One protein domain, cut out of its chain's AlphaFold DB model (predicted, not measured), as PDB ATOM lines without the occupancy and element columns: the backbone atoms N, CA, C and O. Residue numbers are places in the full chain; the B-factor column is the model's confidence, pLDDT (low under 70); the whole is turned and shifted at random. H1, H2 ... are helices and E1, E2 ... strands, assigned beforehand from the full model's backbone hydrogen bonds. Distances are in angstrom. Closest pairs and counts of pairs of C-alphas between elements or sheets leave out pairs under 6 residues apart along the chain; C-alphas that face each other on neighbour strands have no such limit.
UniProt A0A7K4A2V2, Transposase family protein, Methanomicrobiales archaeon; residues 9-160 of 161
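What this domain is: This is residues 9 to 160 of the 161 residues of the protein "Transposase family protein" of Methanomicrobiales archaeon (UniProt A0A7K4A2V2). A long two-strand hairpin, E1 and E2, runs most of the length of the domain. One half of it passes a body of five helices and a small second hairpin, E4 and E5, and the other half reaches out to a narrower head that holds the short strand E3 and the loops of residues 27 to 38 and 71 to 75. In the body the helices H3, H4 and H5 cross and pack on H2, while H1 lies along E1. The 152 printed residues include five named helices and five named strands, in the order H1 E1 E2 E3 H2 H3 H4 E4 E5 H5; both sheets, E1 - E2 - E3 and E4 - E5, are antiparallel, and the class is mixed. The whole is compact by its radius of gyration of the C-alphas, 16.5 A, and only just elongated, with spans of 49 by 32 by 25 A.

How they stand to each other: Start at E1, residues 39 to 54, and E2, residues 57 to 70, a hairpin in which N 45 and O 65 are 2.9 A apart. E3, residues 76 to 78, completes a meander, each strand the antiparallel neighbour of the one before; N 68 and O 77 are 2.8 A apart. Residues 25 to 26 pair in parallel with residues 64 to 65 of E2. H1, residues 9 to 19, is on this sheet at a height of 9.6 A, over E1, and runs along the strands at 25 degrees on the local plane; its closest C-alphas to E1 are those of Gln 15 and Val 52, 7.1 A apart. H2, residues 91 to 101, only grazes the sheet with its residues 91 to 94. H2 is the hub: it touches H3, residues 106 to 115, at a steep tilt of 56 degrees, opposite ways, closest at the C-alphas of Leu 100 and Ser 109, 5.6 A. It touches H4, residues 122 to 129, about perpendicular at 84 degrees, closest at the C-alphas of Val 98 and Ser 129, 5.0 A. It touches H5, residues 148 to 158, closest at the C-alphas of Pro 92 and Ser 149, 5.2 A. H1 and H5 touch, about perpendicular at 76 degrees, with the C-alphas of Ala 17 and Ser 154 4.1 A apart. E4, residues 138 to 141, and E5, residues 144 to 147, form a hairpin with N 139 and O 146 2.9 A apart; the closest C-alphas of H2 and E5, Asp 95 and Pro 147, are 6.0 A apart. In H1, H2, H3, H4 and H5 every O i to N i+4 pair is within hydrogen-bond range.

Where its parts are: Find C-alpha 39 at (177.076, 143.125, 280.666); from there E1 runs 39.9 A to C-alpha 54 at (172.199, 164.577, 247.320), and it bends by 66 degrees at residue 42. E2 returns over 41.4 A. H1 begins at C-alpha 9, H2 measures 15.1 A, and H5, 15.4 A long, ends at C-alpha 158, (160.958, 150.157, 253.501).

The domain as a whole: Look for the two C-alphas farthest apart at Lys 72 and Gly 143, 50.6 A. The printed part has no cut, and its long links are H1 to E1 and E3 to H2. The model's pLDDT is under 70 at residues 157 to 160.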
ATOM      1  N   MET A   9     166.930 153.897 239.587       90.75
ATOM      2  CA  MET A   9     166.362 152.998 240.597       90.75
ATOM      3  C   MET A   9     167.429 152.390 241.512       90.75
ATOM      4  O   MET A   9     167.194 152.224 242.706       90.75
ATOM      5  N   LEU A  10     168.608 152.074 240.969       91.12
ATOM      6  CA  LEU A  10     169.717 151.543 241.754       91.12
ATOM      7  C   LEU A  10     170.278 152.610 242.697       91.12
ATOM      8  O   LEU A  10     170.519 152.333 243.870       91.12
ATOM      9  N   GLN A  11     170.457 153.832 242.192       92.31
ATOM     10  CA  GLN A  11     170.880 154.963 243.009       92.31
ATOM     11  C   GLN A  11     169.891 155.205 244.156       92.31
ATOM     12  O   GLN A  11     170.306 155.238 245.312       92.31
ATOM     13  N   ALA A  12     168.593 155.296 243.853       90.88
ATOM     14  CA  ALA A  12     167.551 155.491 244.858       90.88
ATOM     15  C   ALA A  12     167.564 154.375 245.914       90.88
ATOM     16  O   ALA A  12     167.599 154.664 247.105       90.88
ATOM     17  N   LEU A  13     167.638 153.105 245.496       91.88
ATOM     18  CA  LEU A  13     167.699 151.960 246.410       91.88
ATOM     19  C   LEU A  13     168.866 152.075 247.397       91.88
ATOM     20  O   LEU A  13     168.677 151.886 248.599       91.88
ATOM     21  N   VAL A  14     170.067 152.385 246.903       93.44
ATOM     22  CA  VAL A  14     171.270 152.501 247.739       93.44
ATOM     23  C   VAL A  14     171.168 153.701 248.679       93.44
ATOM     24  O   VAL A  14     171.453 153.564 249.869       93.44
ATOM     25  N   GLN A  15     170.741 154.862 248.177       93.06
ATOM     26  CA  GLN A  15     170.611 156.070 248.990       93.06
ATOM     27  C   GLN A  15     169.558 155.906 250.084       93.06
ATOM     28  O   GLN A  15     169.862 156.162 251.247       93.06
ATOM     29  N   THR A  16     168.359 155.416 249.752       92.06
ATOM     30  CA  THR A  16     167.293 155.168 250.731       92.06
ATOM     31  C   THR A  16     167.750 154.184 251.801       92.06
ATOM     32  O   THR A  16     167.568 154.455 252.984       92.06
ATOM     33  N   ALA A  17     168.410 153.086 251.416       92.38
ATOM     34  CA  ALA A  17     168.945 152.110 252.365       92.38
ATOM     35  C   ALA A  17     169.956 152.732 253.341       92.38
ATOM     36  O   ALA A  17     169.921 152.477 254.542       92.38
ATOM     37  N   VAL A  18     170.883 153.542 252.834       95.38
ATOM     38  CA  VAL A  18     171.930 154.143 253.665       95.38
ATOM     39  C   VAL A  18     171.369 155.257 254.547       95.38
ATOM     40  O   VAL A  18     171.715 155.324 255.721       95.38
ATOM     41  N   VAL A  19     170.482 156.105 254.027       94.38
ATOM     42  CA  VAL A  19     169.874 157.206 254.790       94.38
ATOM     43  C   VAL A  19     168.908 156.691 255.860       94.38
ATOM     44  O   VAL A  19     168.819 157.292 256.925       94.38
ATOM     45  N   SER A  20     168.236 155.555 255.652       92.75
ATOM     46  CA  SER A  20     167.244 155.038 256.609       92.75
ATOM     47  C   SER A  20     167.810 154.624 257.966       92.75
ATOM     48  O   SER A  20     167.049 154.324 258.884       92.75
ATOM     49  N   VAL A  21     169.133 154.503 258.094       94.12
ATOM     50  CA  VAL A  21     169.775 154.223 259.384       94.12
ATOM     51  C   VAL A  21     170.276 155.472 260.091       94.12
ATOM     52  O   VAL A  21     170.822 155.344 261.183       94.12
ATOM     53  N   ASP A  22     170.084 156.661 259.524       95.56
ATOM     54  CA  ASP A  22     170.503 157.900 260.173       95.56
ATOM     55  C   ASP A  22     169.815 158.072 261.538       95.56
ATOM     56  O   ASP A  22     168.614 157.855 261.696       95.56
ATOM     57  N   GLY A  23     170.602 158.386 262.563       95.38
ATOM     58  CA  GLY A  23     170.169 158.480 263.956       95.38
ATOM     59  C   GLY A  23     169.859 157.145 264.650       95.38
ATOM     60  O   GLY A  23     169.603 157.148 265.858       95.38
ATOM     61  N   LYS A  24     169.907 155.998 263.954       95.25
ATOM     62  CA  LYS A  24     169.513 154.702 264.527       95.25
ATOM     63  C   LYS A  24     170.410 154.299 265.697       95.25
ATOM     64  O   LYS A  24     171.640 154.372 265.624       95.25
ATOM     65  N   ALA A  25     169.776 153.820 266.765       95.94
ATOM     66  CA  ALA A  25     170.439 153.333 267.965       95.94
ATOM     67  C   ALA A  25     170.606 151.805 267.937       95.94
ATOM     68  O   ALA A  25     169.638 151.059 267.817       95.94
ATOM     69  N   PHE A  26     171.839 151.336 268.098       96.00
ATOM     70  CA  PHE A  26     172.194 149.932 268.270       96.00
ATOM     71  C   PHE A  26     172.521 149.686 269.739       96.00
ATOM     72  O   PHE A  26     173.541 150.163 270.242       96.00
ATOM     73  N   ALA A  27     171.644 148.959 270.432       96.44
ATOM     74  CA  ALA A  27     171.737 148.737 271.874       96.44
ATOM     75  C   ALA A  27     171.862 147.262 272.267       96.44
ATOM     76  O   ALA A  27     171.987 146.969 273.447       96.44
ATOM     77  N   GLU A  28     171.838 146.319 271.332       95.81
ATOM     78  CA  GLU A  28     171.790 144.900 271.680       95.81
ATOM     79  C   GLU A  28     173.185 144.307 271.900       95.81
ATOM     80  O   GLU A  28     174.008 144.240 270.983       95.81
ATOM     81  N   LEU A  29     173.443 143.826 273.116       96.19
ATOM     82  CA  LEU A  29     174.577 142.960 273.427       96.19
ATOM     83  C   LEU A  29     174.169 141.975 274.534       96.19
ATOM     84  O   LEU A  29     174.163 142.359 275.700       96.19
ATOM     85  N   PRO A  30     173.814 140.720 274.203       94.25
ATOM     86  CA  PRO A  30     173.270 139.794 275.198       94.25
ATOM     87  C   PRO A  30     174.309 139.340 276.235       94.25
ATOM     88  O   PRO A  30     173.965 139.109 277.389       94.25
ATOM     89  N   ALA A  31     175.580 139.222 275.843       97.00
ATOM     90  CA  ALA A  31     176.663 138.775 276.715       97.00
ATOM     91  C   ALA A  31     178.015 139.329 276.249       97.00
ATOM     92  O   ALA A  31     178.169 139.768 275.106       97.00
ATOM     93  N   CYS A  32     179.014 139.293 277.132       97.12
ATOM     94  CA  CYS A  32     180.369 139.714 276.802       97.12
ATOM     95  C   CYS A  32     180.971 138.798 275.724       97.12
ATOM     96  O   CYS A  32     181.102 137.596 275.965       97.12
ATOM     97  N   PRO A  33     181.447 139.341 274.590       95.56
ATOM     98  CA  PRO A  33     182.013 138.531 273.512       95.56
ATOM     99  C   PRO A  33     183.357 137.877 273.869       95.56
ATOM    100  O   PRO A  33     183.820 137.017 273.134       95.56
ATOM    101  N   ALA A  34     184.011 138.285 274.964       95.94
ATOM    102  CA  ALA A  34     185.296 137.720 275.377       95.94
ATOM    103  C   ALA A  34     185.184 136.581 276.399       95.94
ATOM    104  O   ALA A  34     186.054 135.721 276.429       95.94
ATOM    105  N   CYS A  35     184.167 136.587 277.267       97.00
ATOM    106  CA  CYS A  35     184.076 135.619 278.371       97.00
ATOM    107  C   CYS A  35     182.660 135.094 278.655       97.00
ATOM    108  O   CYS A  35     182.473 134.371 279.632       97.00
ATOM    109  N   GLY A  36     181.654 135.507 277.873       97.25
ATOM    110  CA  GLY A  36     180.249 135.126 278.058       97.25
ATOM    111  C   GLY A  36     179.550 135.757 279.268       97.25
ATOM    112  O   GLY A  36     178.372 135.508 279.488       97.25
ATOM    113  N   GLY A  37     180.245 136.578 280.065       97.25
ATOM    114  CA  GLY A  37     179.681 137.185 281.273       97.25
ATOM    115  C   GLY A  37     178.605 138.240 280.997       97.25
ATOM    116  O   GLY A  37     178.586 138.864 279.933       97.25
ATOM    117  N   ALA A  38     177.758 138.487 282.000       97.75
ATOM    118  CA  ALA A  38     176.747 139.540 281.961       97.75
ATOM    119  C   ALA A  38     177.373 140.925 281.734       97.75
ATOM    120  O   ALA A  38     178.491 141.220 282.181       97.75
ATOM    121  N   VAL A  39     176.630 141.786 281.046       98.12
ATOM    122  CA  VAL A  39     177.076 143.125 280.666       98.12
ATOM    123  C   VAL A  39     176.181 144.203 281.268       98.12
ATOM    124  O   VAL A  39     174.979 144.016 281.426       98.12
ATOM    125  N   ALA A  40     176.778 145.343 281.608       97.38
ATOM    126  CA  ALA A  40     176.078 146.551 282.027       97.38
ATOM    127  C   ALA A  40     176.310 147.662 281.002       97.38
ATOM    128  O   ALA A  40     177.375 147.726 280.385       97.38
ATOM    129  N   GLY A  41     175.309 148.521 280.796       96.75
ATOM    130  CA  GLY A  41     175.458 149.675 279.911       96.75
ATOM    131  C   GLY A  41     176.594 150.578 280.391       96.75
ATOM    132  O   GLY A  41     176.659 150.881 281.577       96.75
ATOM    133  N   TYR A  42     177.470 150.979 279.473       96.94
ATOM    134  CA  TYR A  42     178.615 151.843 279.754       96.94
ATOM    135  C   TYR A  42     178.341 153.264 279.253       96.94
ATOM    136  O   TYR A  42     178.011 154.139 280.042       96.94
ATOM    137  N   ASP A  43     178.374 153.480 277.939       97.69
ATOM    138  CA  ASP A  43     178.071 154.770 277.317       97.69
ATOM    139  C   ASP A  43     177.518 154.600 275.892       97.69
ATOM    140  O   ASP A  43     177.265 153.483 275.428       97.69
ATOM    141  N   TRP A  44     177.309 155.715 275.195       97.81
ATOM    142  CA  TRP A  44     176.942 155.745 273.783       97.81
ATOM    143  C   TRP A  44     178.062 156.360 272.960       97.81
ATOM    144  O   TRP A  44     178.642 157.371 273.344       97.81
ATOM    145  N   LYS A  45     178.328 155.774 271.793       96.62
ATOM    146  CA  LYS A  45     179.273 156.320 270.824       96.62
ATOM    147  C   LYS A  45     178.580 156.573 269.498       96.62
ATOM    148  O   LYS A  45     178.015 155.652 268.905       96.62
ATOM    149  N   GLU A  46     178.678 157.800 269.009       97.25
ATOM    150  CA  GLU A  46     178.273 158.124 267.646       97.25
ATOM    151  C   GLU A  46     179.322 157.624 266.653       97.25
ATOM    152  O   GLU A  46     180.535 157.717 266.877       97.25
ATOM    153  N   ARG A  47     178.860 157.033 265.553       97.00
ATOM    154  CA  ARG A  47     179.715 156.523 264.484       97.00
ATOM    155  C   ARG A  47     179.162 156.953 263.140       97.00
ATOM    156  O   ARG A  47     177.981 156.766 262.863       97.00
ATOM    157  N   LYS A  48     180.052 157.439 262.280       97.81
ATOM    158  CA  LYS A  48     179.755 157.649 260.866       97.81
ATOM    159  C   LYS A  48     179.443 156.310 260.206       97.81
ATOM    160  O   LYS A  48     180.278 155.406 260.215       97.81
ATOM    161  N   PHE A  49     178.256 156.192 259.628       97.81
ATOM    162  CA  PHE A  49     177.861 155.038 258.830       97.81
ATOM    163  C   PHE A  49     178.268 155.228 257.365       97.81
ATOM    164  O   PHE A  49     178.913 154.353 256.790       97.81
ATOM    165  N   ALA A  50     177.970 156.397 256.794       98.06
ATOM    166  CA  ALA A  50     178.312 156.768 255.422       98.06
ATOM    167  C   ALA A  50     178.325 158.297 255.249       98.06
ATOM    168  O   ALA A  50     177.869 159.030 256.125       98.06
ATOM    169  N   THR A  51     178.809 158.777 254.105       98.00
ATOM    170  CA  THR A  51     178.461 160.112 253.592       98.00
ATOM    171  C   THR A  51     177.727 159.920 252.274       98.00
ATOM    172  O   THR A  51     178.203 159.183 251.409       98.00
ATOM    173  N   VAL A  52     176.569 160.557 252.150       96.56
ATOM    174  CA  VAL A  52     175.711 160.528 250.967       96.56
ATOM    175  C   VAL A  52     175.716 161.917 250.340       96.56
ATOM    176  O   VAL A  52     175.656 162.906 251.066       96.56
ATOM    177  N   ARG A  53     175.795 161.991 249.012       94.38
ATOM    178  CA  ARG A  53     175.659 163.227 248.243       94.38
ATOM    179  C   ARG A  53     174.293 163.275 247.573       94.38
ATOM    180  O   ARG A  53     173.995 162.423 246.731       94.38
ATOM    181  N   THR A  54     173.518 164.301 247.902       82.69
ATOM    182  CA  THR A  54     172.199 164.577 247.320       82.69
ATOM    183  C   THR A  54     172.183 166.028 246.859       82.69
ATOM    184  O   THR A  54     172.608 166.899 247.602       82.69
ATOM    185  N   GLU A  55     171.768 166.281 245.614       81.75
ATOM    186  CA  GLU A  55     171.641 167.644 245.055       81.75
ATOM    187  C   GLU A  55     172.914 168.517 245.150       81.75
ATOM    188  O   GLU A  55     172.863 169.738 245.094       81.75
ATOM    189  N   GLY A  56     174.087 167.881 245.229       81.75
ATOM    190  CA  GLY A  56     175.379 168.565 245.339       81.75
ATOM    191  C   GLY A  56     175.868 168.776 246.773       81.75
ATOM    192  O   GLY A  56     177.032 169.134 246.949       81.75
ATOM    193  N   GLU A  57     175.054 168.467 247.782       90.69
ATOM    194  CA  GLU A  57     175.410 168.591 249.194       90.69
ATOM    195  C   GLU A  57     175.783 167.245 249.822       90.69
ATOM    196  O   GLU A  57     175.150 166.213 249.574       90.69
ATOM    197  N   ASP A  58     176.820 167.261 250.664       95.19
ATOM    198  CA  ASP A  58     177.268 166.095 251.420       95.19
ATOM    199  C   ASP A  58     176.563 166.027 252.773       95.19
ATOM    200  O   ASP A  58     176.782 166.856 253.657       95.19
ATOM    201  N   ARG A  59     175.789 164.964 252.981       94.94
ATOM    202  CA  ARG A  59     175.181 164.623 254.265       94.94
ATOM    203  C   ARG A  59     175.893 163.431 254.884       94.94
ATOM    204  O   ARG A  59     176.042 162.374 254.269       94.94
ATOM    205  N   THR A  60     176.309 163.569 256.138       97.00
ATOM    206  CA  THR A  60     176.863 162.441 256.898       97.00
ATOM    207  C   THR A  60     175.740 161.686 257.596       97.00
ATOM    208  O   THR A  60     174.994 162.273 258.369       97.00
ATOM    209  N   VAL A  61     175.648 160.382 257.338       97.44
ATOM    210  CA  VAL A  61     174.734 159.471 258.033       97.44
ATOM    211  C   VAL A  61     175.424 158.972 259.296       97.44
ATOM    212  O   VAL A  61     176.490 158.345 259.222       97.44
ATOM    213  N   MET A  62     174.816 159.232 260.448       97.75
ATOM    214  CA  MET A  62     175.355 158.907 261.766       97.75
ATOM    215  C   MET A  62     174.497 157.847 262.451       97.75
ATOM    216  O   MET A  62     173.282 157.835 262.324       97.75
ATOM    217  N   VAL A  63     175.117 156.959 263.220       97.44
ATOM    218  CA  VAL A  63     174.414 155.975 264.058       97.44
ATOM    219  C   VAL A  63     174.927 156.035 265.487       97.44
ATOM    220  O   VAL A  63     176.085 156.383 265.730       97.44
ATOM    221  N   LYS A  64     174.087 155.647 266.447       97.75
ATOM    222  CA  LYS A  64     174.437 155.586 267.870       97.75
ATOM    223  C   LYS A  64     174.673 154.135 268.257       97.75
ATOM    224  O   LYS A  64     173.778 153.309 268.132       97.75
ATOM    225  N   VAL A  65     175.865 153.797 268.733       97.50
ATOM    226  CA  VAL A  65     176.198 152.437 269.178       97.50
ATOM    227  C   VAL A  65     176.448 152.457 270.676       97.50
ATOM    228  O   VAL A  65     177.382 153.111 271.145       97.50
ATOM    229  N   ARG A  66     175.619 151.739 271.435       97.88
ATOM    230  CA  ARG A  66     175.818 151.582 272.874       97.88
ATOM    231  C   ARG A  66     177.057 150.738 273.123       97.88
ATOM    232  O   ARG A  66     177.274 149.744 272.436       97.88
ATOM    233  N   ARG A  67     177.864 151.102 274.109       97.88
ATOM    234  CA  ARG A  67     178.934 150.255 274.630       97.88
ATOM    235  C   ARG A  67     178.533 149.704 275.982       97.88
ATOM    236  O   ARG A  67     177.744 150.291 276.721       97.88
ATOM    237  N   TYR A  68     179.096 148.554 276.282       98.31
ATOM    238  CA  TYR A  68     178.770 147.753 277.439       98.31
ATOM    239  C   TYR A  68     180.048 147.320 278.131       98.31
ATOM    240  O   TYR A  68     180.993 146.904 277.464       98.31
ATOM    241  N   GLN A  69     180.062 147.376 279.455       98.25
ATOM    242  CA  GLN A  69     181.150 146.857 280.268       98.25
ATOM    243  C   GLN A  69     180.768 145.479 280.811       98.25
ATOM    244  O   GLN A  69     179.679 145.285 281.355       98.25
ATOM    245  N   CYS A  70     181.659 144.500 280.661       98.31
ATOM    246  CA  CYS A  70     181.465 143.181 281.250       98.31
ATOM    247  C   CYS A  70     181.647 143.226 282.770       98.31
ATOM    248  O   CYS A  70     182.689 143.666 283.251       98.31
ATOM    249  N   ARG A  71     180.691 142.669 283.522       97.56
ATOM    250  CA  ARG A  71     180.775 142.562 284.989       97.56
ATOM    251  C   ARG A  71     181.787 141.519 285.480       97.56
ATOM    252  O   ARG A  71     182.149 141.543 286.646       97.56
ATOM    253  N   LYS A  72     182.228 140.604 284.606       97.69
ATOM    254  CA  LYS A  72     183.171 139.523 284.942       97.69
ATOM    255  C   LYS A  72     184.623 139.880 284.627       97.69
ATOM    256  O   LYS A  72     185.483 139.711 285.476       97.69
ATOM    257  N   CYS A  73     184.909 140.341 283.408       97.69
ATOM    258  CA  CYS A  73     186.282 140.617 282.962       97.69
ATOM    259  C   CYS A  73     186.581 142.103 282.719       97.69
ATOM    260  O   CYS A  73     187.648 142.430 282.210       97.69
ATOM    261  N   GLY A  74     185.632 143.008 282.984       97.00
ATOM    262  CA  GLY A  74     185.810 144.456 282.814       97.00
ATOM    263  C   GLY A  74     185.887 144.952 281.365       97.00
ATOM    264  O   GLY A  74     185.826 146.160 281.141       97.00
ATOM    265  N   LYS A  75     185.979 144.060 280.366       97.56
ATOM    266  CA  LYS A  75     186.106 144.433 278.949       97.56
ATOM    267  C   LYS A  75     184.918 145.275 278.483       97.56
ATOM    268  O   LYS A  75     183.765 144.878 278.666       97.56
ATOM    269  N   ILE A  76     185.211 146.388 277.813       97.44
ATOM    270  CA  ILE A  76     184.214 147.225 277.139       97.44
ATOM    271  C   ILE A  76     184.019 146.703 275.713       97.44
ATOM    272  O   ILE A  76     184.983 146.492 274.979       97.44
ATOM    273  N   SER A  77     182.777 146.458 275.312       96.12
ATOM    274  CA  SER A  77     182.417 145.979 273.974       96.12
ATOM    275  C   SER A  77     181.231 146.772 273.422       96.12
ATOM    276  O   SER A  77     180.307 147.081 274.176       96.12
ATOM    277  N   PRO A  78     181.238 147.144 272.132       95.62
ATOM    278  CA  PRO A  78     180.085 147.780 271.511       95.62
ATOM    279  C   PRO A  78     178.928 146.785 271.351       95.62
ATOM    280  O   PRO A  78     179.138 145.575 271.273       95.62
ATOM    281  N   ALA A  79     177.710 147.310 271.263       96.12
ATOM    282  CA  ALA A  79     176.535 146.582 270.815       96.12
ATOM    283  C   ALA A  79     176.723 146.044 269.393       96.12
ATOM    284  O   ALA A  79     177.538 146.555 268.616       96.12
ATOM    285  N   LYS A  80     175.926 145.033 269.041       94.00
ATOM    286  CA  LYS A  80     175.842 144.520 267.674       94.00
ATOM    287  C   LYS A  80     175.391 145.648 266.749       94.00
ATOM    288  O   LYS A  80     174.271 146.139 266.846       94.00
ATOM    289  N   ALA A  81     176.287 146.055 265.860       94.19
ATOM    290  CA  ALA A  81     176.061 147.107 264.882       94.19
ATOM    291  C   ALA A  81     176.724 146.716 263.548       94.19
ATOM    292  O   ALA A  81     177.730 146.004 263.565       94.19
ATOM    293  N   PRO A  82     176.193 147.180 262.402       94.94
ATOM    294  CA  PRO A  82     176.668 146.826 261.061       94.94
ATOM    295  C   PRO A  82     177.995 147.518 260.726       94.94
ATOM    296  O   PRO A  82     178.047 148.460 259.939       94.94
ATOM    297  N   PHE A  83     179.078 147.075 261.356       95.81
ATOM    298  CA  PHE A  83     180.439 147.529 261.109       95.81
ATOM    299  C   PHE A  83     181.386 146.343 261.197       95.81
ATOM    300  O   PHE A  83     181.311 145.559 262.143       95.81
ATOM    301  N   TYR A  84     182.330 146.269 260.267       96.00
ATOM    302  CA  TYR A  84     183.477 145.395 260.453       96.00
ATOM    303  C   TYR A  84     184.420 145.970 261.523       96.00
ATOM    304  O   TYR A  84     184.411 147.183 261.782       96.00
ATOM    305  N   PRO A  85     185.250 145.120 262.153       92.75
ATOM    306  CA  PRO A  85     186.354 145.589 262.977       92.75
ATOM    307  C   PRO A  85     187.252 146.554 262.196       92.75
ATOM    308  O   PRO A  85     187.539 146.351 261.013       92.75
ATOM    309  N   ASP A  86     187.670 147.628 262.862       92.50
ATOM    310  CA  ASP A  86     188.632 148.600 262.333       92.50
ATOM    311  C   ASP A  86     188.230 149.226 260.985       92.50
ATOM    312  O   ASP A  86     189.072 149.522 260.133       92.50
ATOM    313  N   THR A  87     186.927 149.431 260.760       95.94
ATOM    314  CA  THR A  87     186.414 150.222 259.632       95.94
ATOM    315  C   THR A  87     185.788 151.534 260.096       95.94
ATOM    316  O   THR A  87     185.148 151.637 261.148       95.94
ATOM    317  N   ARG A  88     185.969 152.571 259.269       93.62
ATOM    318  CA  ARG A  88     185.452 153.932 259.499       93.62
ATOM    319  C   ARG A  88     184.031 154.152 258.965       93.62
ATOM    320  O   ARG A  88     183.492 155.239 259.124       93.62
ATOM    321  N   MET A  89     183.454 153.141 258.321       96.31
ATOM    322  CA  MET A  89     182.142 153.177 257.676       96.31
ATOM    323  C   MET A  89     181.394 151.864 257.922       96.31
ATOM    324  O   MET A  89     182.008 150.853 258.289       96.31
ATOM    325  N   GLY A  90     180.078 151.905 257.734       97.25
ATOM    326  CA  GLY A  90     179.188 150.765 257.914       97.25
ATOM    327  C   GLY A  90     179.544 149.596 257.002       97.25
ATOM    328  O   GLY A  90     179.982 149.796 255.867       97.25
ATOM    329  N   SER A  91     179.333 148.369 257.479       97.44
ATOM    330  CA  SER A  91     179.646 147.150 256.729       97.44
ATOM    331  C   SER A  91     178.975 147.087 255.354       97.44
ATOM    332  O   SER A  91     179.672 146.684 254.433       97.44
ATOM    333  N   PRO A  92     177.737 147.578 255.117       97.25
ATOM    334  CA  PRO A  92     177.172 147.568 253.764       97.25
ATOM    335  C   PRO A  92     177.929 148.467 252.773       97.25
ATOM    336  O   PRO A  92     178.052 148.133 251.596       97.25
ATOM    337  N   VAL A  93     178.492 149.589 253.240       97.88
ATOM    338  CA  VAL A  93     179.334 150.469 252.408       97.88
ATOM    339  C   VAL A  93     180.697 149.823 252.155       97.88
ATOM    340  O   VAL A  93     181.206 149.877 251.036       97.88
ATOM    341  N   VAL A  94     181.272 149.165 253.170       98.12
ATOM    342  CA  VAL A  94     182.501 148.370 253.011       98.12
ATOM    343  C   VAL A  94     182.289 147.255 251.991       98.12
ATOM    344  O   VAL A  94     183.103 147.102 251.082       98.12
ATOM    345  N   ASP A  95     181.181 146.526 252.096       97.88
ATOM    346  CA  ASP A  95     180.857 145.428 251.198       97.88
ATOM    347  C   ASP A  95     180.760 145.909 249.749       97.88
ATOM    348  O   ASP A  95     181.296 145.259 248.856       97.88
ATOM    349  N   LEU A  96     180.134 147.070 249.508       96.75
ATOM    350  CA  LEU A  96     180.088 147.680 248.175       96.75
ATOM    351  C   LEU A  96     181.492 147.967 247.642       96.75
ATOM    352  O   LEU A  96     181.782 147.644 246.492       96.75
ATOM    353  N   CYS A  97     182.376 148.539 248.464       97.56
ATOM    354  CA  CYS A  97     183.756 148.820 248.060       97.56
ATOM    355  C   CYS A  97     184.483 147.536 247.641       97.56
ATOM    356  O   CYS A  97     185.104 147.498 246.579       97.56
ATOM    357  N   VAL A  98     184.378 146.489 248.462       97.62
ATOM    358  CA  VAL A  98     185.051 145.204 248.238       97.62
ATOM    359  C   VAL A  98     184.477 144.490 247.017       97.62
ATOM    360  O   VAL A  98     185.241 144.028 246.174       97.62
ATOM    361  N   VAL A  99     183.150 144.422 246.877       96.88
ATOM    362  CA  VAL A  99     182.490 143.747 245.749       96.88
ATOM    363  C   VAL A  99     182.792 144.448 244.428       96.88
ATOM    364  O   VAL A  99     183.182 143.777 243.477       96.88
ATOM    365  N   LEU A 100     182.697 145.781 244.363       95.12
ATOM    366  CA  LEU A 100     183.019 146.526 243.142       95.12
ATOM    367  C   LEU A 100     184.496 146.368 242.753       95.12
ATOM    368  O   LEU A 100     184.812 146.225 241.571       95.12
ATOM    369  N   ALA A 101     185.404 146.340 243.735       96.06
ATOM    370  CA  ALA A 101     186.837 146.162 243.501       96.06
ATOM    371  C   ALA A 101     187.219 144.783 242.930       96.06
ATOM    372  O   ALA A 101     188.320 144.638 242.405       96.06
ATOM    373  N   ARG A 102     186.324 143.781 242.964       94.81
ATOM    374  CA  ARG A 102     186.559 142.472 242.321       94.81
ATOM    375  C   ARG A 102     186.612 142.570 240.798       94.81
ATOM    376  O   ARG A 102     187.295 141.780 240.159       94.81
ATOM    377  N   THR A 103     185.883 143.522 240.217       92.00
ATOM    378  CA  THR A 103     185.735 143.671 238.759       92.00
ATOM    379  C   THR A 103     186.182 145.038 238.243       92.00
ATOM    380  O   THR A 103     186.259 145.257 237.036       92.00
ATOM    381  N   MET A 104     186.450 145.992 239.137       94.38
ATOM    382  CA  MET A 104     186.808 147.366 238.799       94.38
ATOM    383  C   MET A 104     188.078 147.798 239.529       94.38
ATOM    384  O   MET A 104     188.349 147.392 240.654       94.38
ATOM    385  N   THR A 105     188.844 148.696 238.909       96.00
ATOM    386  CA  THR A 105     189.952 149.354 239.610       96.00
ATOM    387  C   THR A 105     189.409 150.242 240.738       96.00
ATOM    388  O   THR A 105     188.317 150.797 240.585       96.00
ATOM    389  N   PRO A 106     190.169 150.501 241.820       97.25
ATOM    390  CA  PRO A 106     189.704 151.348 242.925       97.25
ATOM    391  C   PRO A 106     189.193 152.733 242.493       97.25
ATOM    392  O   PRO A 106     188.259 153.269 243.082       97.25
ATOM    393  N   GLY A 107     189.773 153.308 241.432       96.38
ATOM    394  CA  GLY A 107     189.299 154.568 240.856       96.38
ATOM    395  C   GLY A 107     187.931 154.451 240.175       96.38
ATOM    396  O   GLY A 107     187.081 155.315 240.377       96.38
ATOM    397  N   ARG A 108     187.697 153.378 239.406       95.25
ATOM    398  CA  ARG A 108     186.387 153.111 238.789       95.25
ATOM    399  C   ARG A 108     185.330 152.782 239.840       95.25
ATOM    400  O   ARG A 108     184.231 153.315 239.751       95.25
ATOM    401  N   SER A 109     185.675 151.999 240.861       96.19
ATOM    402  CA  SER A 109     184.782 151.712 241.988       96.19
ATOM    403  C   SER A 109     184.369 152.984 242.728       96.19
ATOM    404  O   SER A 109     183.187 153.174 242.989       96.19
ATOM    405  N   ALA A 110     185.308 153.895 243.014       96.94
ATOM    406  CA  ALA A 110     184.993 155.174 243.656       96.94
ATOM    407  C   ALA A 110     184.063 156.047 242.793       96.94
ATOM    408  O   ALA A 110     183.108 156.619 243.308       96.94
ATOM    409  N   GLN A 111     184.281 156.106 241.474       95.06
ATOM    410  CA  GLN A 111     183.367 156.809 240.559       95.06
ATOM    411  C   GLN A 111     181.976 156.163 240.509       95.06
ATOM    412  O   GLN A 111     180.968 156.869 240.467       95.06
ATOM    413  N   PHE A 112     181.906 154.830 240.535       94.69
ATOM    414  CA  PHE A 112     180.641 154.099 240.591       94.69
ATOM    415  C   PHE A 112     179.886 154.415 241.890       94.69
ATOM    416  O   PHE A 112     178.716 154.780 241.847       94.69
ATOM    417  N   LEU A 113     180.573 154.368 243.038       95.62
ATOM    418  CA  LEU A 113     180.021 154.739 244.345       95.62
ATOM    419  C   LEU A 113     179.510 156.184 244.357       95.62
ATOM    420  O   LEU A 113     178.390 156.418 244.796       95.62
ATOM    421  N   GLN A 114     180.264 157.133 243.797       94.94
ATOM    422  CA  GLN A 114     179.816 158.523 243.659       94.94
ATOM    423  C   GLN A 114     178.570 158.655 242.781       94.94
ATOM    424  O   GLN A 114     177.703 159.470 243.077       94.94
ATOM    425  N   SER A 115     178.446 157.834 241.737       93.38
ATOM    426  CA  SER A 115     177.259 157.815 240.872       93.38
ATOM    427  C   SER A 115     176.032 157.245 241.598       93.38
ATOM    428  O   SER A 115     174.913 157.656 241.323       93.38
ATOM    429  N   LEU A 116     176.234 156.369 242.592       93.75
ATOM    430  CA  LEU A 116     175.202 155.966 243.559       93.75
ATOM    431  C   LEU A 116     174.939 157.037 244.640       93.75
ATOM    432  O   LEU A 116     174.087 156.851 245.505       93.75
ATOM    433  N   GLY A 117     175.678 158.147 244.623       95.00
ATOM    434  CA  GLY A 117     175.664 159.197 245.639       95.00
ATOM    435  C   GLY A 117     176.327 158.811 246.956       95.00
ATOM    436  O   GLY A 117     176.034 159.421 247.972       95.00
ATOM    437  N   LEU A 118     177.223 157.823 246.974       96.88
ATOM    438  CA  LEU A 118     178.072 157.526 248.127       96.88
ATOM    439  C   LEU A 118     179.426 158.219 247.978       96.88
ATOM    440  O   LEU A 118     180.151 158.014 247.003       96.88
ATOM    441  N   VAL A 119     179.806 159.012 248.978       96.75
ATOM    442  CA  VAL A 119     181.087 159.723 248.992       96.75
ATOM    443  C   VAL A 119     182.152 158.824 249.613       96.75
ATOM    444  O   VAL A 119     182.345 158.795 250.829       96.75
ATOM    445  N   VAL A 120     182.835 158.064 248.755       97.12
ATOM    446  CA  VAL A 120     183.973 157.209 249.113       97.12
ATOM    447  C   VAL A 120     185.125 157.494 248.155       97.12
ATOM    448  O   VAL A 120     184.947 157.519 246.937       97.12
ATOM    449  N   ASP A 121     186.316 157.724 248.703       96.62
ATOM    450  CA  ASP A 121     187.503 158.012 247.910       96.62
ATOM    451  C   ASP A 121     188.216 156.732 247.439       96.62
ATOM    452  O   ASP A 121     188.051 155.632 247.975       96.62
ATOM    453  N   ARG A 122     189.061 156.889 246.420       97.50
ATOM    454  CA  ARG A 122     189.855 155.800 245.838       97.50
ATOM    455  C   ARG A 122     190.785 155.123 246.856       97.50
ATOM    456  O   ARG A 122     191.032 153.925 246.717       97.50
ATOM    457  N   GLY A 123     191.354 155.877 247.796       97.81
ATOM    458  CA  GLY A 123     192.241 155.356 248.836       97.81
ATOM    459  C   GLY A 123     191.483 154.413 249.758       97.81
ATOM    460  O   GLY A 123     191.874 153.258 249.886       97.81
ATOM    461  N   SER A 124     190.319 154.845 250.246       97.62
ATOM    462  CA  SER A 124     189.416 153.999 251.032       97.62
ATOM    463  C   SER A 124     189.059 152.695 250.312       97.62
ATOM    464  O   SER A 124     189.150 151.625 250.909       97.62
ATOM    465  N   VAL A 125     188.697 152.746 249.022       98.06
ATOM    466  CA  VAL A 125     188.395 151.516 248.264       98.06
ATOM    467  C   VAL A 125     189.617 150.605 248.178       98.06
ATOM    468  O   VAL A 125     189.489 149.404 248.404       98.06
ATOM    469  N   ARG A 126     190.794 151.157 247.860       98.06
ATOM    470  CA  ARG A 126     192.036 150.385 247.756       98.06
ATOM    471  C   ARG A 126     192.352 149.685 249.077       98.06
ATOM    472  O   ARG A 126     192.552 148.473 249.073       98.06
ATOM    473  N   ASP A 127     192.353 150.432 250.174       97.75
ATOM    474  CA  ASP A 127     192.712 149.929 251.499       97.75
ATOM    475  C   ASP A 127     191.743 148.838 251.961       97.75
ATOM    476  O   ASP A 127     192.164 147.819 252.502       97.75
ATOM    477  N   LEU A 128     190.443 149.012 251.703       97.38
ATOM    478  CA  LEU A 128     189.445 147.986 251.989       97.38
ATOM    479  C   LEU A 128     189.640 146.759 251.091       97.38
ATOM    480  O   LEU A 128     189.679 145.646 251.594       97.38
ATOM    481  N   SER A 129     189.835 146.927 249.784       95.62
ATOM    482  CA  SER A 129     190.009 145.790 248.865       95.62
ATOM    483  C   SER A 129     191.257 144.941 249.141       95.62
ATOM    484  O   SER A 129     191.286 143.772 248.774       95.62
ATOM    485  N   ALA A 130     192.271 145.508 249.802       96.25
ATOM    486  CA  ALA A 130     193.486 144.799 250.200       96.25
ATOM    487  C   ALA A 130     193.332 143.994 251.506       96.25
ATOM    488  O   ALA A 130     194.233 143.244 251.875       96.25
ATOM    489  N   ARG A 131     192.218 144.159 252.231       95.75
ATOM    490  CA  ARG A 131     191.938 143.463 253.493       95.75
ATOM    491  C   ARG A 131     191.121 142.194 253.264       95.75
ATOM    492  O   ARG A 131     190.287 142.123 252.366       95.75
ATOM    493  N   THR A 132     191.284 141.233 254.169       94.69
ATOM    494  CA  THR A 132     190.433 140.041 254.228       94.69
ATOM    495  C   THR A 132     189.154 140.336 255.009       94.69
ATOM    496  O   THR A 132     189.204 140.794 256.152       94.69
ATOM    497  N   PHE A 133     188.009 140.032 254.401       95.00
ATOM    498  CA  PHE A 133     186.688 140.072 255.027       95.00
ATOM    499  C   PHE A 133     186.045 138.680 254.980       95.00
ATOM    500  O   PHE A 133     186.452 137.858 254.156       95.00
ATOM    501  N   PRO A 134     185.041 138.404 255.834       94.25
ATOM    502  CA  PRO A 134     184.175 137.240 255.666       94.25
ATOM    503  C   PRO A 134     183.559 137.185 254.264       94.25
ATOM    504  O   PRO A 134     183.538 138.187 253.545       94.25
ATOM    505  N   GLU A 135     183.024 136.028 253.878       94.62
ATOM    506  CA  GLU A 135     182.363 135.891 252.583       94.62
ATOM    507  C   GLU A 135     181.195 136.885 252.450       94.62
ATOM    508  O   GLU A 135     180.205 136.835 253.181       94.62
ATOM    509  N   ILE A 136     181.327 137.808 251.494       96.31
ATOM    510  CA  ILE A 136     180.294 138.795 251.178       96.31
ATOM    511  C   ILE A 136     179.357 138.185 250.141       96.31
ATOM    512  O   ILE A 136     179.707 138.092 248.959       96.31
ATOM    513  N   GLY A 137     178.161 137.803 250.586       95.19
ATOM    514  CA  GLY A 137     177.101 137.326 249.707       95.19
ATOM    515  C   GLY A 137     176.619 138.424 248.757       95.19
ATOM    516  O   GLY A 137     176.351 139.552 249.179       95.19
ATOM    517  N   THR A 138     176.473 138.089 247.477       96.12
ATOM    518  CA  THR A 138     176.055 139.022 246.425       96.12
ATOM    519  C   THR A 138     174.733 138.615 245.774       96.12
ATOM    520  O   THR A 138     174.200 137.518 245.980       96.12
ATOM    521  N   THR A 139     174.136 139.541 245.032       93.00
ATOM    522  CA  THR A 139     172.948 139.333 244.195       93.00
ATOM    523  C   THR A 139     173.030 140.259 242.993       93.00
ATOM    524  O   THR A 139     173.542 141.372 243.103       93.00
ATOM    525  N   GLU A 140     172.555 139.790 241.845       90.62
ATOM    526  CA  GLU A 140     172.479 140.600 240.637       90.62
ATOM    527  C   GLU A 140     171.161 141.380 240.606       90.62
ATOM    528  O   GLU A 140     170.084 140.803 240.742       90.62
ATOM    529  N   ILE A 141     171.246 142.702 240.468       85.06
ATOM    530  CA  ILE A 141     170.100 143.614 240.424       85.06
ATOM    531  C   ILE A 141     170.399 144.711 239.403       85.06
ATOM    532  O   ILE A 141     171.461 145.326 239.443       85.06
ATOM    533  N   PHE A 142     169.461 144.967 238.486       82.81
ATOM    534  CA  PHE A 142     169.625 145.930 237.385       82.81
ATOM    535  C   PHE A 142     170.911 145.710 236.556       82.81
ATOM    536  O   PHE A 142     171.549 146.674 236.137       82.81
ATOM    537  N   GLY A 143     171.315 144.449 236.356       83.56
ATOM    538  CA  GLY A 143     172.551 144.085 235.646       83.56
ATOM    539  C   GLY A 143     173.842 144.385 236.419       83.56
ATOM    540  O   GLY A 143     174.918 144.430 235.827       83.56
ATOM    541  N   MET A 144     173.748 144.628 237.730       84.94
ATOM    542  CA  MET A 144     174.877 144.932 238.608       84.94
ATOM    543  C   MET A 144     174.966 143.930 239.758       84.94
ATOM    544  O   MET A 144     173.963 143.601 240.389       84.94
ATOM    545  N   VAL A 145     176.182 143.498 240.092       90.88
ATOM    546  CA  VAL A 145     176.438 142.647 241.263       90.88
ATOM    547  C   VAL A 145     176.532 143.521 242.514       90.88
ATOM    548  O   VAL A 145     177.461 144.316 242.657       90.88
ATOM    549  N   LEU A 146     175.581 143.363 243.433       91.44
ATOM    550  CA  LEU A 146     175.510 144.117 244.686       91.44
ATOM    551  C   LEU A 146     175.656 143.200 245.905       91.44
ATOM    552  O   LEU A 146     175.219 142.047 245.865       91.44
ATOM    553  N   PRO A 147     176.205 143.701 247.023       95.06
ATOM    554  CA  PRO A 147     176.158 142.993 248.294       95.06
ATOM    555  C   PRO A 147     174.724 142.828 248.807       95.06
ATOM    556  O   PRO A 147     173.956 143.791 248.860       95.06
ATOM    557  N   ARG A 148     174.389 141.633 249.306       94.06
ATOM    558  CA  ARG A 148     173.096 141.369 249.964       94.06
ATOM    559  C   ARG A 148     172.871 142.251 251.191       94.06
ATOM    560  O   ARG A 148     171.728 142.539 251.516       94.06
ATOM    561  N   SER A 149     173.933 142.719 251.847       93.88
ATOM    562  CA  SER A 149     173.842 143.624 252.997       93.88
ATOM    563  C   SER A 149     173.175 144.964 252.664       93.88
ATOM    564  O   SER A 149     172.449 145.490 253.504       93.88
ATOM    565  N   ILE A 150     173.335 145.480 251.439       92.25
ATOM    566  CA  ILE A 150     172.621 146.675 250.959       92.25
ATOM    567  C   ILE A 150     171.134 146.385 250.751       92.25
ATOM    568  O   ILE A 150     170.292 147.207 251.100       92.25
ATOM    569  N   ILE A 151     170.806 145.199 250.239       88.69
ATOM    570  CA  ILE A 151     169.418 144.785 249.993       88.69
ATOM    571  C   ILE A 151     168.684 144.546 251.311       88.69
ATOM    572  O   ILE A 151     167.571 145.015 251.512       88.69
ATOM    573  N   SER A 152     169.330 143.884 252.266       88.56
ATOM    574  CA  SER A 152     168.790 143.729 253.616       88.56
ATOM    575  C   SER A 152     168.559 145.078 254.291       88.56
ATOM    576  O   SER A 152     167.545 145.265 254.962       88.56
ATOM    577  N   LEU A 153     169.471 146.034 254.094       86.81
ATOM    578  CA  LEU A 153     169.330 147.381 254.633       86.81
ATOM    579  C   LEU A 153     168.148 148.127 253.997       86.81
ATOM    580  O   LEU A 153     167.366 148.735 254.725       86.81
ATOM    581  N   SER A 154     167.967 148.019 252.675       82.31
ATOM    582  CA  SER A 154     166.830 148.632 251.978       82.31
ATOM    583  C   SER A 154     165.497 148.036 252.435       82.31
ATOM    584  O   SER A 154     164.557 148.775 252.696       82.31
ATOM    585  N   MET A 155     165.408 146.721 252.647       80.50
ATOM    586  CA  MET A 155     164.187 146.092 253.170       80.50
ATOM    587  C   MET A 155     163.819 146.587 254.574       80.50
ATOM    588  O   MET A 155     162.641 146.760 254.880       80.50
ATOM    589  N   VAL A 156     164.813 146.830 255.436       74.12
ATOM    590  CA  VAL A 156     164.577 147.445 256.751       74.12
ATOM    591  C   VAL A 156     164.147 148.904 256.600       74.12
ATOM    592  O   VAL A 156     163.297 149.347 257.364       74.12
ATOM    593  N   ALA A 157     164.685 149.636 255.622       65.31
ATOM    594  CA  ALA A 157     164.249 150.994 255.303       65.31
ATOM    595  C   ALA A 157     162.758 151.038 254.943       65.31
ATOM    596  O   ALA A 157     162.001 151.784 255.554       65.31
ATOM    597  N   PHE A 158     162.333 150.183 254.008       59.09
ATOM    598  CA  PHE A 158     160.958 150.157 253.501       59.09
ATOM    599  C   PHE A 158     159.921 149.692 254.524       59.09
ATOM    600  O   PHE A 158     158.752 150.011 254.378       59.09
ATOM    601  N   ARG A 159     160.324 148.954 255.564       56.34
ATOM    602  CA  ARG A 159     159.425 148.572 256.668       56.34
ATOM    603  C   ARG A 159     159.149 149.700 257.667       56.34
ATOM    604  O   ARG A 159     158.270 149.536 258.502       56.34
ATOM    605  N   ASN A 160     159.928 150.782 257.627       48.59
ATOM    606  CA  ASN A 160     159.793 151.938 258.521       48.59
ATOM    607  C   ASN A 160     159.229 153.182 257.801       48.59
ATOM    608  O   ASN A 160     159.296 154.275 258.365       48.59
TER     609      ASN A 160